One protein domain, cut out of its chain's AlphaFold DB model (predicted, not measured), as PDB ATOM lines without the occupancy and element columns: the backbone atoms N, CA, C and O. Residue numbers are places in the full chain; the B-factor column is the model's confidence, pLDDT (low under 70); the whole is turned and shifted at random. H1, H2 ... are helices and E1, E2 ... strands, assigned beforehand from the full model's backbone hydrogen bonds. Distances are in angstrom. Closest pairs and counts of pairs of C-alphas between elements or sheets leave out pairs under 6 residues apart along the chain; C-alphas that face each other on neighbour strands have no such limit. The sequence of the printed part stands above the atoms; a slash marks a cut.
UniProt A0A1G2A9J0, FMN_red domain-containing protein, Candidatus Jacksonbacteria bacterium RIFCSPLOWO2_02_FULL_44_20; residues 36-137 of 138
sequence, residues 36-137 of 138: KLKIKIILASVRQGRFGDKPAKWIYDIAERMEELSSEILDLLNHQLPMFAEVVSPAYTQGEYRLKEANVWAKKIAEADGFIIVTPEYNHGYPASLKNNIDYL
ATOM      1  N   LYS A  36       0.064  53.831 -54.356       90.06
ATOM      2  CA  LYS A  36      -0.618  54.582 -53.298       90.06
ATOM      3  C   LYS A  36      -0.588  53.775 -52.002       90.06
ATOM      4  O   LYS A  36      -0.901  52.585 -52.032       90.06
ATOM      5  N   LEU A  37      -0.268  54.422 -50.883       95.00
ATOM      6  CA  LEU A  37      -0.318  53.786 -49.567       95.00
ATOM      7  C   LEU A  37      -1.772  53.513 -49.186       95.00
ATOM      8  O   LEU A  37      -2.610  54.420 -49.215       95.00
ATOM      9  N   LYS A  38      -2.074  52.272 -48.817       96.00
ATOM     10  CA  LYS A  38      -3.413  51.832 -48.428       96.00
ATOM     11  C   LYS A  38      -3.640  52.087 -46.945       96.00
ATOM     12  O   LYS A  38      -3.090  51.388 -46.097       96.00
ATOM     13  N   ILE A  39      -4.484  53.060 -46.629       97.38
ATOM     14  CA  ILE A  39      -4.842  53.412 -45.255       97.38
ATOM     15  C   ILE A  39      -6.257  52.930 -44.955       97.38
ATOM     16  O   ILE A  39      -7.214  53.333 -45.616       97.38
ATOM     17  N   LYS A  40      -6.420  52.092 -43.931       97.75
ATOM     18  CA  LYS A  40      -7.751  51.683 -43.463       97.75
ATOM     19  C   LYS A  40      -8.160  52.527 -42.258       97.75
ATOM     20  O   LYS A  40      -7.431  52.619 -41.271       97.75
ATOM     21  N   ILE A  41      -9.336  53.135 -42.329       98.06
ATOM     22  CA  ILE A  41      -9.917  53.937 -41.251       98.06
ATOM     23  C   ILE A  41     -10.922  53.053 -40.512       98.06
ATOM     24  O   ILE A  41     -12.005  52.790 -41.022       98.06
ATOM     25  N   ILE A  42     -10.570  52.564 -39.328       97.94
ATOM     26  CA  ILE A  42     -11.389  51.618 -38.563       97.94
ATOM     27  C   ILE A  42     -12.335  52.391 -37.646       97.94
ATOM     28  O   ILE A  42     -11.891  53.057 -36.710       97.94
ATOM     29  N   LEU A  43     -13.642  52.270 -37.874       97.44
ATOM     30  CA  LEU A  43     -14.663  52.811 -36.983       97.44
ATOM     31  C   LEU A  43     -15.019  51.777 -35.913       97.44
ATOM     32  O   LEU A  43     -15.684  50.779 -36.180       97.44
ATOM     33  N   ALA A  44     -14.581  52.033 -34.683       97.00
ATOM     34  CA  ALA A  44     -14.563  51.036 -33.618       97.00
ATOM     35  C   ALA A  44     -15.927  50.757 -32.959       97.00
ATOM     36  O   ALA A  44     -16.102  49.736 -32.293       97.00
ATOM     37  N   SER A  45     -16.888  51.676 -33.071       94.00
ATOM     38  CA  SER A  45     -18.185  51.561 -32.397       94.00
ATOM     39  C   SER A  45     -19.193  50.786 -33.240       94.00
ATOM     40  O   SER A  45     -19.390  51.100 -34.404       94.00
ATOM     41  N   VAL A  46     -19.914  49.851 -32.615       95.00
ATOM     42  CA  VAL A  46     -21.022  49.094 -33.232       95.00
ATOM     43  C   VAL A  46     -22.406  49.611 -32.813       95.00
ATOM     44  O   VAL A  46     -23.429  48.994 -33.089       95.00
ATOM     45  N   ARG A  47     -22.486  50.754 -32.122       92.88
ATOM     46  CA  ARG A  47     -23.782  51.322 -31.709       92.88
ATOM     47  C   ARG A  47     -24.484  51.969 -32.901       92.88
ATOM     48  O   ARG A  47     -23.849  52.712 -33.647       92.88
ATOM     49  N   GLN A  48     -25.786  51.732 -33.048       89.69
ATOM     50  CA  GLN A  48     -26.626  52.477 -33.991       89.69
ATOM     51  C   GLN A  48     -26.703  53.953 -33.571       89.69
ATOM     52  O   GLN A  48     -26.742  54.250 -32.375       89.69
ATOM     53  N   GLY A  49     -26.673  54.876 -34.536       88.81
ATOM     54  CA  GLY A  49     -26.691  56.322 -34.261       88.81
ATOM     55  C   GLY A  49     -25.453  56.854 -33.522       88.81
ATOM     56  O   GLY A  49     -25.522  57.885 -32.855       88.81
ATOM     57  N   ARG A  50     -24.322  56.141 -33.587       92.38
ATOM     58  CA  ARG A  50     -23.031  56.604 -33.049       92.38
ATOM     59  C   ARG A  50     -22.572  57.890 -33.738       92.38
ATOM     60  O   ARG A  50     -22.818  58.065 -34.917       92.38
ATOM     61  N   PHE A  51     -21.825  58.727 -33.017       92.94
ATOM     62  CA  PHE A  51     -21.214  59.947 -33.564       92.94
ATOM     63  C   PHE A  51     -19.926  59.689 -34.366       92.94
ATOM     64  O   PHE A  51     -19.433  60.581 -35.042       92.94
ATOM     65  N   GLY A  52     -19.331  58.496 -34.247       93.38
ATOM     66  CA  GLY A  52     -18.013  58.200 -34.821       93.38
ATOM     67  C   GLY A  52     -17.973  58.146 -36.355       93.38
ATOM     68  O   GLY A  52     -16.894  58.233 -36.933       93.38
ATOM     69  N   ASP A  53     -19.127  58.068 -37.016       94.44
ATOM     70  CA  ASP A  53     -19.271  58.187 -38.470       94.44
ATOM     71  C   ASP A  53     -18.771  59.546 -38.992       94.44
ATOM     72  O   ASP A  53     -18.064  59.605 -39.998       94.44
ATOM     73  N   LYS A  54     -19.059  60.635 -38.270       96.00
ATOM     74  CA  LYS A  54     -18.655  62.000 -38.637       96.00
ATOM     75  C   LYS A  54     -17.134  62.200 -38.674       96.00
ATOM     76  O   LYS A  54     -16.637  62.616 -39.721       96.00
ATOM     77  N   PRO A  55     -16.362  61.917 -37.601       96.69
ATOM     78  CA  PRO A  55     -14.910  62.034 -37.649       96.69
ATOM     79  C   PRO A  55     -14.279  61.029 -38.620       96.69
ATOM     80  O   PRO A  55     -13.334  61.400 -39.307       96.69
ATOM     81  N   ALA A  56     -14.809  59.804 -38.749       97.06
ATOM     82  CA  ALA A  56     -14.309  58.840 -39.734       97.06
ATOM     83  C   ALA A  56     -14.457  59.360 -41.169       97.06
ATOM     84  O   ALA A  56     -13.497  59.330 -41.939       97.06
ATOM     85  N   LYS A  57     -15.629  59.914 -41.502       97.12
ATOM     86  CA  LYS A  57     -15.871  60.553 -42.795       97.12
ATOM     87  C   LYS A  57     -14.973  61.767 -43.014       97.12
ATOM     88  O   LYS A  57     -14.411  61.911 -44.090       97.12
ATOM     89  N   TRP A  58     -14.803  62.618 -42.007       97.88
ATOM     90  CA  TRP A  58     -13.927  63.786 -42.110       97.88
ATOM     91  C   TRP A  58     -12.467  63.397 -42.394       97.88
ATOM     92  O   TRP A  58     -11.838  63.993 -43.265       97.88
ATOM     93  N   ILE A  59     -11.947  62.364 -41.720       97.56
ATOM     94  CA  ILE A  59     -10.601  61.822 -41.969       97.56
ATOM     95  C   ILE A  59     -10.499  61.254 -43.389       97.56
ATOM     96  O   ILE A  59      -9.536  61.550 -44.093       97.56
ATOM     97  N   TYR A  60     -11.494  60.476 -43.822       97.62
ATOM     98  CA  TYR A  60     -11.561  59.941 -45.183       97.62
ATOM     99  C   TYR A  60     -11.542  61.064 -46.227       97.62
ATOM    100  O   TYR A  60     -10.704  61.068 -47.120       97.62
ATOM    101  N   ASP A  61     -12.385  62.085 -46.056       97.44
ATOM    102  CA  ASP A  61     -12.461  63.227 -46.968       97.44
ATOM    103  C   ASP A  61     -11.139  64.033 -47.003       97.44
ATOM    104  O   ASP A  61     -10.892  64.769 -47.958       97.44
ATOM    105  N   ILE A  62     -10.293  63.962 -45.967       96.56
ATOM    106  CA  ILE A  62      -8.928  64.519 -45.990       96.56
ATOM    107  C   ILE A  62      -7.989  63.601 -46.775       96.56
ATOM    108  O   ILE A  62      -7.263  64.086 -47.642       96.56
ATOM    109  N   ALA A  63      -8.016  62.295 -46.502       95.25
ATOM    110  CA  ALA A  63      -7.156  61.314 -47.158       95.25
ATOM    111  C   ALA A  63      -7.386  61.258 -48.679       95.25
ATOM    112  O   ALA A  63      -6.420  61.185 -49.432       95.25
ATOM    113  N   GLU A  64      -8.631  61.401 -49.140       94.06
ATOM    114  CA  GLU A  64      -8.975  61.430 -50.571       94.06
ATOM    115  C   GLU A  64      -8.361  62.610 -51.336       94.06
ATOM    116  O   GLU A  64      -8.204  62.553 -52.554       94.06
ATOM    117  N   ARG A  65      -7.983  63.690 -50.642       95.19
ATOM    118  CA  ARG A  65      -7.291  64.836 -51.259       95.19
ATOM    119  C   ARG A  65      -5.791  64.600 -51.426       95.19
ATOM    120  O   ARG A  65      -5.117  65.425 -52.037       95.19
ATOM    121  N   MET A  66      -5.257  63.514 -50.870       93.06
ATOM    122  CA  MET A  66      -3.841  63.174 -50.933       93.06
ATOM    123  C   MET A  66      -3.626  62.132 -52.031       93.06
ATOM    124  O   MET A  66      -4.000  60.973 -51.886       93.06
ATOM    125  N   GLU A  67      -2.984  62.523 -53.133       90.75
ATOM    126  CA  GLU A  67      -2.753  61.632 -54.285       90.75
ATOM    127  C   GLU A  67      -1.928  60.381 -53.934       90.75
ATOM    128  O   GLU A  67      -2.054  59.342 -54.581       90.75
ATOM    129  N   GLU A  68      -1.118  60.485 -52.881       91.81
ATOM    130  CA  GLU A  68      -0.248  59.446 -52.326       91.81
ATOM    131  C   GLU A  68      -1.013  58.335 -51.587       91.81
ATOM    132  O   GLU A  68      -0.447  57.268 -51.346       91.81
ATOM    133  N   LEU A  69      -2.270  58.578 -51.200       94.44
ATOM    134  CA  LEU A  69      -3.049  57.688 -50.342       94.44
ATOM    135  C   LEU A  69      -4.227  57.063 -51.098       94.44
ATOM    136  O   LEU A  69      -4.839  57.660 -51.984       94.44
ATOM    137  N   SER A  70      -4.555  55.835 -50.720       95.19
ATOM    138  CA  SER A  70      -5.821  55.175 -51.024       95.19
ATOM    139  C   SER A  70      -6.458  54.804 -49.696       95.19
ATOM    140  O   SER A  70      -5.859  54.064 -48.914       95.19
ATOM    141  N   SER A  71      -7.638  55.352 -49.411       96.00
ATOM    142  CA  SER A  71      -8.288  55.176 -48.114       96.00
ATOM    143  C   SER A  71      -9.567  54.341 -48.209       96.00
ATOM    144  O   SER A  71     -10.255  54.353 -49.225       96.00
ATOM    145  N   GLU A  72      -9.880  53.574 -47.165       97.12
ATOM    146  CA  GLU A  72     -11.138  52.820 -47.036       97.12
ATOM    147  C   GLU A  72     -11.608  52.889 -45.582       97.12
ATOM    148  O   GLU A  72     -10.819  52.659 -44.664       97.12
ATOM    149  N   ILE A  73     -12.891  53.185 -45.357       97.62
ATOM    150  CA  ILE A  73     -13.490  53.108 -44.020       97.62
ATOM    151  C   ILE A  73     -13.925  51.663 -43.758       97.62
ATOM    152  O   ILE A  73     -14.770  51.124 -44.470       97.62
ATOM    153  N   LEU A  74     -13.380  51.057 -42.705       97.19
ATOM    154  CA  LEU A  74     -13.781  49.753 -42.192       97.19
ATOM    155  C   LEU A  74     -14.663  49.943 -40.961       97.19
ATOM    156  O   LEU A  74     -14.194  50.298 -39.879       97.19
ATOM    157  N   ASP A  75     -15.958  49.711 -41.130       96.38
ATOM    158  CA  ASP A  75     -16.931  49.862 -40.056       96.38
ATOM    159  C   ASP A  75     -17.132  48.546 -39.299       96.38
ATOM    160  O   ASP A  75     -17.664  47.580 -39.853       96.38
ATOM    161  N   LEU A  76     -16.756  48.504 -38.014       96.06
ATOM    162  CA  LEU A  76     -16.905  47.292 -37.205       96.06
ATOM    163  C   LEU A  76     -18.365  46.870 -37.015       96.06
ATOM    164  O   LEU A  76     -18.615  45.715 -36.684       96.06
ATOM    165  N   LEU A  77     -19.341  47.752 -37.258       94.44
ATOM    166  CA  LEU A  77     -20.751  47.359 -37.295       94.44
ATOM    167  C   LEU A  77     -21.027  46.316 -38.386       94.44
ATOM    168  O   LEU A  77     -21.866  45.440 -38.182       94.44
ATOM    169  N   ASN A  78     -20.316  46.406 -39.511       93.75
ATOM    170  CA  ASN A  78     -20.434  45.493 -40.650       93.75
ATOM    171  C   ASN A  78     -19.452  44.313 -40.555       93.75
ATOM    172  O   ASN A  78     -19.614  43.319 -41.256       93.75
ATOM    173  N   HIS A  79     -18.458  44.412 -39.671       92.44
ATOM    174  CA  HIS A  79     -17.451  43.387 -39.392       92.44
ATOM    175  C   HIS A  79     -17.585  42.876 -37.952       92.44
ATOM    176  O   HIS A  79     -16.633  42.861 -37.173       92.44
ATOM    177  N   GLN A  80     -18.800  42.488 -37.564       90.62
ATOM    178  CA  GLN A  80     -19.032  41.904 -36.248       90.62
ATOM    179  C   GLN A  80     -18.542  40.460 -36.226       90.62
ATOM    180  O   GLN A  80     -19.107  39.583 -36.874       90.62
ATOM    181  N   LEU A  81     -17.491  40.228 -35.447       92.56
ATOM    182  CA  LEU A  81     -17.003  38.895 -35.134       92.56
ATOM    183  C   LEU A  81     -17.624  38.426 -33.809       92.56
ATOM    184  O   LEU A  81     -17.824  39.253 -32.909       92.56
ATOM    185  N   PRO A  82     -17.912  37.121 -33.650       92.62
ATOM    186  CA  PRO A  82     -18.275  36.565 -32.353       92.62
ATOM    187  C   PRO A  82     -17.153  36.835 -31.346       92.62
ATOM    188  O   PRO A  82     -16.004  37.055 -31.734       92.62
ATOM    189  N   MET A  83     -17.462  36.836 -30.050       92.50
ATOM    190  CA  MET A  83     -16.423  37.006 -29.030       92.50
ATOM    191  C   MET A  83     -15.336  35.944 -29.209       92.50
ATOM    192  O   MET A  83     -15.648  34.764 -29.365       92.50
ATOM    193  N   PHE A  84     -14.079  36.380 -29.230       88.31
ATOM    194  CA  PHE A  84     -12.932  35.517 -29.457       88.31
ATOM    195  C   PHE A  84     -12.881  34.417 -28.391       88.31
ATOM    196  O   PHE A  84     -12.779  34.688 -27.195       88.31
ATOM    197  N   ALA A  85     -12.987  33.172 -28.844       85.12
ATOM    198  CA  ALA A  85     -12.998  31.976 -28.002       85.12
ATOM    199  C   ALA A  85     -12.382  30.771 -28.736       85.12
ATOM    200  O   ALA A  85     -12.733  29.621 -28.472       85.12
ATOM    201  N   GLU A  86     -11.511  31.029 -29.714       83.75
ATOM    202  CA  GLU A  86     -10.861  29.969 -30.481       83.75
ATOM    203  C   GLU A  86      -9.802  29.259 -29.627       83.75
ATOM    204  O   GLU A  86      -9.103  29.871 -28.820       83.75
ATOM    205  N   VAL A  87      -9.702  27.938 -29.801       83.19
ATOM    206  CA  VAL A  87      -8.801  27.076 -29.013       83.19
ATOM    207  C   VAL A  87      -7.334  27.335 -29.364       83.19
ATOM    208  O   VAL A  87      -6.449  27.209 -28.522       83.19
ATOM    209  N   VAL A  88      -7.081  27.685 -30.624       82.69
ATOM    210  CA  VAL A  88      -5.750  27.982 -31.143       82.69
ATOM    211  C   VAL A  88      -5.571  29.495 -31.148       82.69
ATOM    212  O   VAL A  88      -6.419  30.223 -31.662       82.69
ATOM    213  N   SER A  89      -4.461  29.962 -30.572       83.00
ATOM    214  CA  SER A  89      -4.093  31.376 -30.642       83.00
ATOM    215  C   SER A  89      -3.846  31.775 -32.103       83.00
ATOM    216  O   SER A  89      -3.239  30.992 -32.840       83.00
ATOM    217  N   PRO A  90      -4.287  32.969 -32.534       82.69
ATOM    218  CA  PRO A  90      -4.203  33.333 -33.941       82.69
ATOM    219  C   PRO A  90      -2.766  33.438 -34.491       82.69
ATOM    220  O   PRO A  90      -2.535  33.169 -35.667       82.69
ATOM    221  N   ALA A  91      -1.773  33.588 -33.617       81.94
ATOM    222  CA  ALA A  91      -0.359  33.558 -33.964       81.94
ATOM    223  C   ALA A  91       0.076  32.217 -34.577       81.94
ATOM    224  O   ALA A  91       1.066  32.149 -35.307       81.94
ATOM    225  N   TYR A  92      -0.665  31.140 -34.297       80.75
ATOM    226  CA  TYR A  92      -0.405  29.796 -34.810       80.75
ATOM    227  C   TYR A  92      -1.341  29.383 -35.949       80.75
ATOM    228  O   TYR A  92      -1.148  28.310 -36.517       80.75
ATOM    229  N   THR A  93      -2.339  30.197 -36.307       77.69
ATOM    230  CA  THR A  93      -3.301  29.847 -37.367       77.69
ATOM    231  C   THR A  93      -2.755  30.097 -38.771       77.69
ATOM    232  O   THR A  93      -3.393  29.706 -39.740       77.69
ATOM    233  N   GLN A  94      -1.582  30.733 -38.908       74.56
ATOM    234  CA  GLN A  94      -0.956  31.062 -40.200       74.56
ATOM    235  C   GLN A  94      -1.894  31.832 -41.154       74.56
ATOM    236  O   GLN A  94      -1.746  31.771 -42.372       74.56
ATOM    237  N   GLY A  95      -2.857  32.577 -40.597       69.50
ATOM    238  CA  GLY A  95      -3.858  33.316 -41.366       69.50
ATOM    239  C   GLY A  95      -5.072  32.491 -41.807       69.50
ATOM    240  O   GLY A  95      -5.929  33.036 -42.501       69.50
ATOM    241  N   GLU A  96      -5.183  31.228 -41.387       77.94
ATOM    242  CA  GLU A  96      -6.338  30.360 -41.633       77.94
ATOM    243  C   GLU A  96      -7.180  30.191 -40.364       77.94
ATOM    244  O   GLU A  96      -6.949  29.342 -39.501       77.94
ATOM    245  N   TYR A  97      -8.206  31.023 -40.247       84.12
ATOM    246  CA  TYR A  97      -9.150  30.988 -39.139       84.12
ATOM    247  C   TYR A  97     -10.257  29.973 -39.416       84.12
ATOM    248  O   TYR A  97     -10.726  29.826 -40.544       84.12
ATOM    249  N   ARG A  98     -10.772  29.322 -38.370       84.75
ATOM    250  CA  ARG A  98     -11.955  28.453 -38.498       84.75
ATOM    251  C   ARG A  98     -13.189  29.234 -38.965       84.75
ATOM    252  O   ARG A  98     -14.022  28.717 -39.708       84.75
ATOM    253  N   LEU A  99     -13.301  30.485 -38.520       87.94
ATOM    254  CA  LEU A  99     -14.405  31.375 -38.844       87.94
ATOM    255  C   LEU A  99     -14.159  32.090 -40.182       87.94
ATOM    256  O   LEU A  99     -13.142  32.759 -40.370       87.94
ATOM    257  N   LYS A 100     -15.112  31.994 -41.117       90.12
ATOM    258  CA  LYS A 100     -14.998  32.611 -42.452       90.12
ATOM    259  C   LYS A 100     -14.914  34.134 -42.369       90.12
ATOM    260  O   LYS A 100     -14.121  34.747 -43.074       90.12
ATOM    261  N   GLU A 101     -15.691  34.730 -41.481       91.12
ATOM    262  CA  GLU A 101     -15.752  36.168 -41.237       91.12
ATOM    263  C   GLU A 101     -14.415  36.691 -40.697       91.12
ATOM    264  O   GLU A 101     -13.954  37.746 -41.131       91.12
ATOM    265  N   ALA A 102     -13.746  35.917 -39.832       90.94
ATOM    266  CA  ALA A 102     -12.406  36.244 -39.348       90.94
ATOM    267  C   ALA A 102     -11.367  36.201 -40.478       90.94
ATOM    268  O   ALA A 102     -10.544  37.105 -40.567       90.94
ATOM    269  N   ASN A 103     -11.445  35.233 -41.401       90.88
ATOM    270  CA  ASN A 103     -10.574  35.213 -42.585       90.88
ATOM    271  C   ASN A 103     -10.789  36.438 -43.488       90.88
ATOM    272  O   ASN A 103      -9.827  37.032 -43.974       90.88
ATOM    273  N   VAL A 104     -12.047  36.833 -43.719       92.75
ATOM    274  CA  VAL A 104     -12.374  38.029 -44.516       92.75
ATOM    275  C   VAL A 104     -11.818  39.286 -43.848       92.75
ATOM    276  O   VAL A 104     -11.215  40.123 -44.522       92.75
ATOM    277  N   TRP A 105     -11.983  39.397 -42.530       94.38
ATOM    278  CA  TRP A 105     -11.435  40.490 -41.735       94.38
ATOM    279  C   TRP A 105      -9.903  40.530 -41.790       94.38
ATOM    280  O   TRP A 105      -9.331  41.554 -42.163       94.38
ATOM    281  N   ALA A 106      -9.239  39.405 -41.525       93.06
ATOM    282  CA  ALA A 106      -7.785  39.289 -41.572       93.06
ATOM    283  C   ALA A 106      -7.225  39.664 -42.948       93.06
ATOM    284  O   ALA A 106      -6.279  40.443 -43.040       93.06
ATOM    285  N   LYS A 107      -7.861  39.199 -44.031       92.75
ATOM    286  CA  LYS A 107      -7.477  39.569 -45.398       92.75
ATOM    287  C   LYS A 107      -7.599  41.074 -45.640       92.75
ATOM    288  O   LYS A 107      -6.687  41.672 -46.201       92.75
ATOM    289  N   LYS A 108      -8.697  41.695 -45.201       93.94
ATOM    290  CA  LYS A 108      -8.911  43.144 -45.342       93.94
ATOM    291  C   LYS A 108      -7.869  43.969 -44.595       93.94
ATOM    292  O   LYS A 108      -7.431  44.997 -45.106       93.94
ATOM    293  N   ILE A 109      -7.469  43.517 -43.413       94.94
ATOM    294  CA  ILE A 109      -6.425  44.161 -42.617       94.94
ATOM    295  C   ILE A 109      -5.045  43.965 -43.250       94.94
ATOM    296  O   ILE A 109      -4.289  44.927 -43.341       94.94
ATOM    297  N   ALA A 110      -4.739  42.772 -43.766       93.81
ATOM    298  CA  ALA A 110      -3.461  42.471 -44.416       93.81
ATOM    299  C   ALA A 110      -3.201  43.289 -45.697       93.81
ATOM    300  O   ALA A 110      -2.057  43.438 -46.115       93.81
ATOM    301  N   GLU A 111      -4.244  43.833 -46.332       93.94
ATOM    302  CA  GLU A 111      -4.110  44.735 -47.485       93.94
ATOM    303  C   GLU A 111      -3.583  46.132 -47.127       93.94
ATOM    304  O   GLU A 111      -3.281  46.903 -48.039       93.94
ATOM    305  N   ALA A 112      -3.578  46.508 -45.849       95.75
ATOM    306  CA  ALA A 112      -3.294  47.866 -45.412       95.75
ATOM    307  C   ALA A 112      -1.801  48.099 -45.162       95.75
ATOM    308  O   ALA A 112      -1.135  47.293 -44.518       95.75
ATOM    309  N   ASP A 113      -1.313  49.267 -45.573       95.69
ATOM    310  CA  ASP A 113       0.008  49.774 -45.195       95.69
ATOM    311  C   ASP A 113      -0.044  50.556 -43.869       95.69
ATOM    312  O   ASP A 113       0.981  50.789 -43.227       95.69
ATOM    313  N   GLY A 114      -1.238  50.987 -43.448       95.62
ATOM    314  CA  GLY A 114      -1.443  51.716 -42.202       95.62
ATOM    315  C   GLY A 114      -2.908  51.806 -41.782       95.62
ATOM    316  O   GLY A 114      -3.828  51.573 -42.570       95.62
ATOM    317  N   PHE A 115      -3.118  52.178 -40.519       97.00
ATOM    318  CA  PHE A 115      -4.439  52.236 -39.900       97.00
ATOM    319  C   PHE A 115      -4.665  53.562 -39.185       97.00
ATOM    320  O   PHE A 115      -3.769  54.088 -38.525       97.00
ATOM    321  N   ILE A 116      -5.895  54.061 -39.261       97.62
ATOM    322  CA  ILE A 116      -6.394  55.140 -38.409       97.62
ATOM    323  C   ILE A 116      -7.594  54.584 -37.655       97.62
ATOM    324  O   ILE A 116      -8.572  54.174 -38.272       97.62
ATOM    325  N   ILE A 117      -7.540  54.556 -36.328       97.69
ATOM    326  CA  ILE A 117      -8.624  54.001 -35.514       97.69
ATOM    327  C   ILE A 117      -9.456  55.146 -34.946       97.69
ATOM    328  O   ILE A 117      -8.986  55.931 -34.124       97.69
ATOM    329  N   VAL A 118     -10.716  55.216 -35.363       97.50
ATOM    330  CA  VAL A 118     -11.714  56.136 -34.821       97.50
ATOM    331  C   VAL A 118     -12.456  55.418 -33.708       97.50
ATOM    332  O   VAL A 118     -13.377  54.629 -33.944       97.50
ATOM    333  N   THR A 119     -12.028  55.681 -32.476       96.88
ATOM    334  CA  THR A 119     -12.578  55.039 -31.286       96.88
ATOM    335  C   THR A 119     -13.381  56.012 -30.431       96.88
ATOM    336  O   THR A 119     -12.894  57.100 -30.134       96.88
ATOM    337  N   PRO A 120     -14.606  55.652 -30.001       95.38
ATOM    338  CA  PRO A 120     -15.194  56.307 -28.844       95.38
ATOM    339  C   PRO A 120     -14.443  55.879 -27.574       95.38
ATOM    340  O   PRO A 120     -13.785  54.836 -27.549       95.38
ATOM    341  N   GLU A 121     -14.618  56.644 -26.505       95.19
ATOM    342  CA  GLU A 121     -14.266  56.217 -25.154       95.19
ATOM    343  C   GLU A 121     -15.511  55.644 -24.469       95.19
ATOM    344  O   GLU A 121     -16.516  56.344 -24.321       95.19
ATOM    345  N   TYR A 122     -15.460  54.376 -24.061       93.56
ATOM    346  CA  TYR A 122     -16.468  53.724 -23.223       93.56
ATOM    347  C   TYR A 122     -15.813  53.278 -21.920       93.56
ATOM    348  O   TYR A 122     -14.866  52.499 -21.944       93.56
ATOM    349  N   ASN A 123     -16.335  53.751 -20.784       94.06
ATOM    350  CA  ASN A 123     -15.833  53.418 -19.446       94.06
ATOM    351  C   ASN A 123     -14.308  53.607 -19.308       94.06
ATOM    352  O   ASN A 123     -13.625  52.724 -18.797       94.06
ATOM    353  N   HIS A 124     -13.777  54.734 -19.793       95.38
ATOM    354  CA  HIS A 124     -12.338  55.045 -19.778       95.38
ATOM    355  C   HIS A 124     -11.456  54.100 -20.602       95.38
ATOM    356  O   HIS A 124     -10.248  54.015 -20.388       95.38
ATOM    357  N   GLY A 125     -12.046  53.399 -21.569       95.12
ATOM    358  CA  GLY A 125     -11.334  52.530 -22.489       95.12
ATOM    359  C   GLY A 125     -11.876  52.608 -23.908       95.12
ATOM    360  O   GLY A 125     -12.873  53.268 -24.204       95.12
ATOM    361  N   TYR A 126     -11.203  51.899 -24.806       95.69
ATOM    362  CA  TYR A 126     -11.714  51.633 -26.144       95.69
ATOM    363  C   TYR A 126     -12.810  50.551 -26.083       95.69
ATOM    364  O   TYR A 126     -12.854  49.755 -25.141       95.69
ATOM    365  N   PRO A 127     -13.732  50.499 -27.058       95.38
ATOM    366  CA  PRO A 127     -14.856  49.578 -27.003       95.38
ATOM    367  C   PRO A 127     -14.401  48.122 -27.154       95.38
ATOM    368  O   PRO A 127     -13.478  47.813 -27.910       95.38
ATOM    369  N   ALA A 128     -15.126  47.206 -26.506       95.38
ATOM    370  CA  ALA A 128     -14.868  45.769 -26.593       95.38
ATOM    371  C   ALA A 128     -14.892  45.241 -28.040       95.38
ATOM    372  O   ALA A 128     -14.121  44.350 -28.377       95.38
ATOM    373  N   SER A 129     -15.716  45.833 -28.913       95.44
ATOM    374  CA  SER A 129     -15.769  45.505 -30.343       95.44
ATOM    375  C   SER A 129     -14.422  45.677 -31.042       95.44
ATOM    376  O   SER A 129     -14.062  44.840 -31.871       95.44
ATOM    377  N   LEU A 130     -13.666  46.726 -30.698       96.19
ATOM    378  CA  LEU A 130     -12.331  46.948 -31.244       96.19
ATOM    379  C   LEU A 130     -11.353  45.898 -30.732       96.19
ATOM    380  O   LEU A 130     -10.649  45.294 -31.535       96.19
ATOM    381  N   LYS A 131     -11.346  45.654 -29.413       95.44
ATOM    382  CA  LYS A 131     -10.469  44.643 -28.804       95.44
ATOM    383  C   LYS A 131     -10.682  43.280 -29.443       95.44
ATOM    384  O   LYS A 131      -9.730  42.661 -29.891       95.44
ATOM    385  N   ASN A 132     -11.947  42.874 -29.533       95.31
ATOM    386  CA  ASN A 132     -12.339  41.589 -30.078       95.31
ATOM    387  C   ASN A 132     -11.843  41.426 -31.517       95.31
ATOM    388  O   ASN A 132     -11.221  40.426 -31.833       95.31
ATOM    389  N   ASN A 133     -12.048  42.431 -32.373       95.00
ATOM    390  CA  ASN A 133     -11.578  42.380 -33.759       95.00
ATOM    391  C   ASN A 133     -10.050  42.320 -33.884       95.00
ATOM    392  O   ASN A 133      -9.557  41.707 -34.826       95.00
ATOM    393  N   ILE A 134      -9.309  42.943 -32.965       93.88
ATOM    394  CA  ILE A 134      -7.843  42.865 -32.932       93.88
ATOM    395  C   ILE A 134      -7.374  41.491 -32.442       93.88
ATOM    396  O   ILE A 134      -6.398  40.964 -32.963       93.88
ATOM    397  N   ASP A 135      -8.090  40.879 -31.500       92.50
ATOM    398  CA  ASP A 135      -7.746  39.558 -30.963       92.50
ATOM    399  C   ASP A 135      -7.842  38.446 -32.012       92.50
ATOM    400  O   ASP A 135      -7.134  37.455 -31.905       92.50
ATOM    401  N   TYR A 136      -8.640  38.631 -33.067       90.75
ATOM    402  CA  TYR A 136      -8.655  37.743 -34.235       90.75
ATOM    403  C   TYR A 136      -7.492  37.960 -35.210       90.75
ATOM    404  O   TYR A 136      -7.497  37.328 -36.252       90.75
ATOM    405  N   LEU A 137      -6.545  38.864 -34.960       87.81
ATOM    406  CA  LEU A 137      -5.474  39.188 -35.915       87.81
ATOM    407  C   LEU A 137      -4.071  38.812 -35.428       87.81
ATOM    408  O   LEU A 137      -3.126  38.947 -36.204       87.81
TER     409      LEU A 137
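This is residues 36 to 137 of the 138 residues of the protein "FMN_red domain-containing protein" of Candidatus Jacksonbacteria bacterium RIFCSPLOWO2_02_FULL_44_20 (UniProt A0A1G2A9J0). A small wall of three parallel strands has H1 packed along one face, while H2 and H3 lie beyond the wall on the side away from H1 and only graze it. A long stretch without a named element, residues 76 to 99, reaches past H2 and H3 to Val 87, at the end of the domain far from H1. The printed part has 102 residues with three named helices and three named strands, in the order E1, H1, E2, H2, E3, H3; the sheet's order is E2, E1, E3. The class is mixed, helices and strands, with under half of the residues in named elements. The whole is compact, with a radius of gyration of the C-alphas of 14.3 A and spans of 43 by 34 by 20 A.

Find C-alpha 37 at (-0.318, 53.786, -49.567); from there E1, residues 37 to 43, runs 19.1 A. H1, residues 53 to 63, follows with 15.2 A, then E2, residues 69 to 75, with 19.0 A. Look next for C-alpha 100 at (-14.998, 32.611, -42.452), where H2, residues 100 to 110, begins its 15.3 A. E3 holds residues 114 to 118. H3, residues 128 to 135, ends at C-alpha 135 at (-7.746, 39.558, -30.963).

Begin at E1, the inner strand. Its parallel neighbour E2 stands at 22 degrees, with N 39 and O 70 2.8 A apart, within hydrogen-bond range. On its other side is E3, parallel at 21 degrees, with N 116 and O 40 at 2.9 A. H1 is on the sheet at a height of 8.7 A and runs along the strands, at 5 degrees to E1 on the local plane. The closest C-alphas of H1 and E2 are those of Ala 63 and Ser 71, 6.3 A apart. H1 and the sheet make two layers, a helix on one face of a sheet. E1, H1, E2 form a strand-helix-strand unit, two parallel neighbour strands with a helix between them along the chain; its crossover is right-handed. E2, H2, E3 form a split unit, with E1 between the strands, also right-handed. H2 only grazes the sheet, with residues 105 to 109; H3 only just does, with residues 129 to 130. H2 and H3 are near each other, and H1 is apart from both. In H1, H2 and H3 every O i to N i+4 pair is within hydrogen-bond range.

Look at Arg 65 and Val 87 for the two C-alphas farthest apart, 43.9 A. The printed part has no cut, and its one long link, 24 residues, joins E2 to H2. The mean pLDDT of the printed part is 92.6; residue 95 alone is under 70.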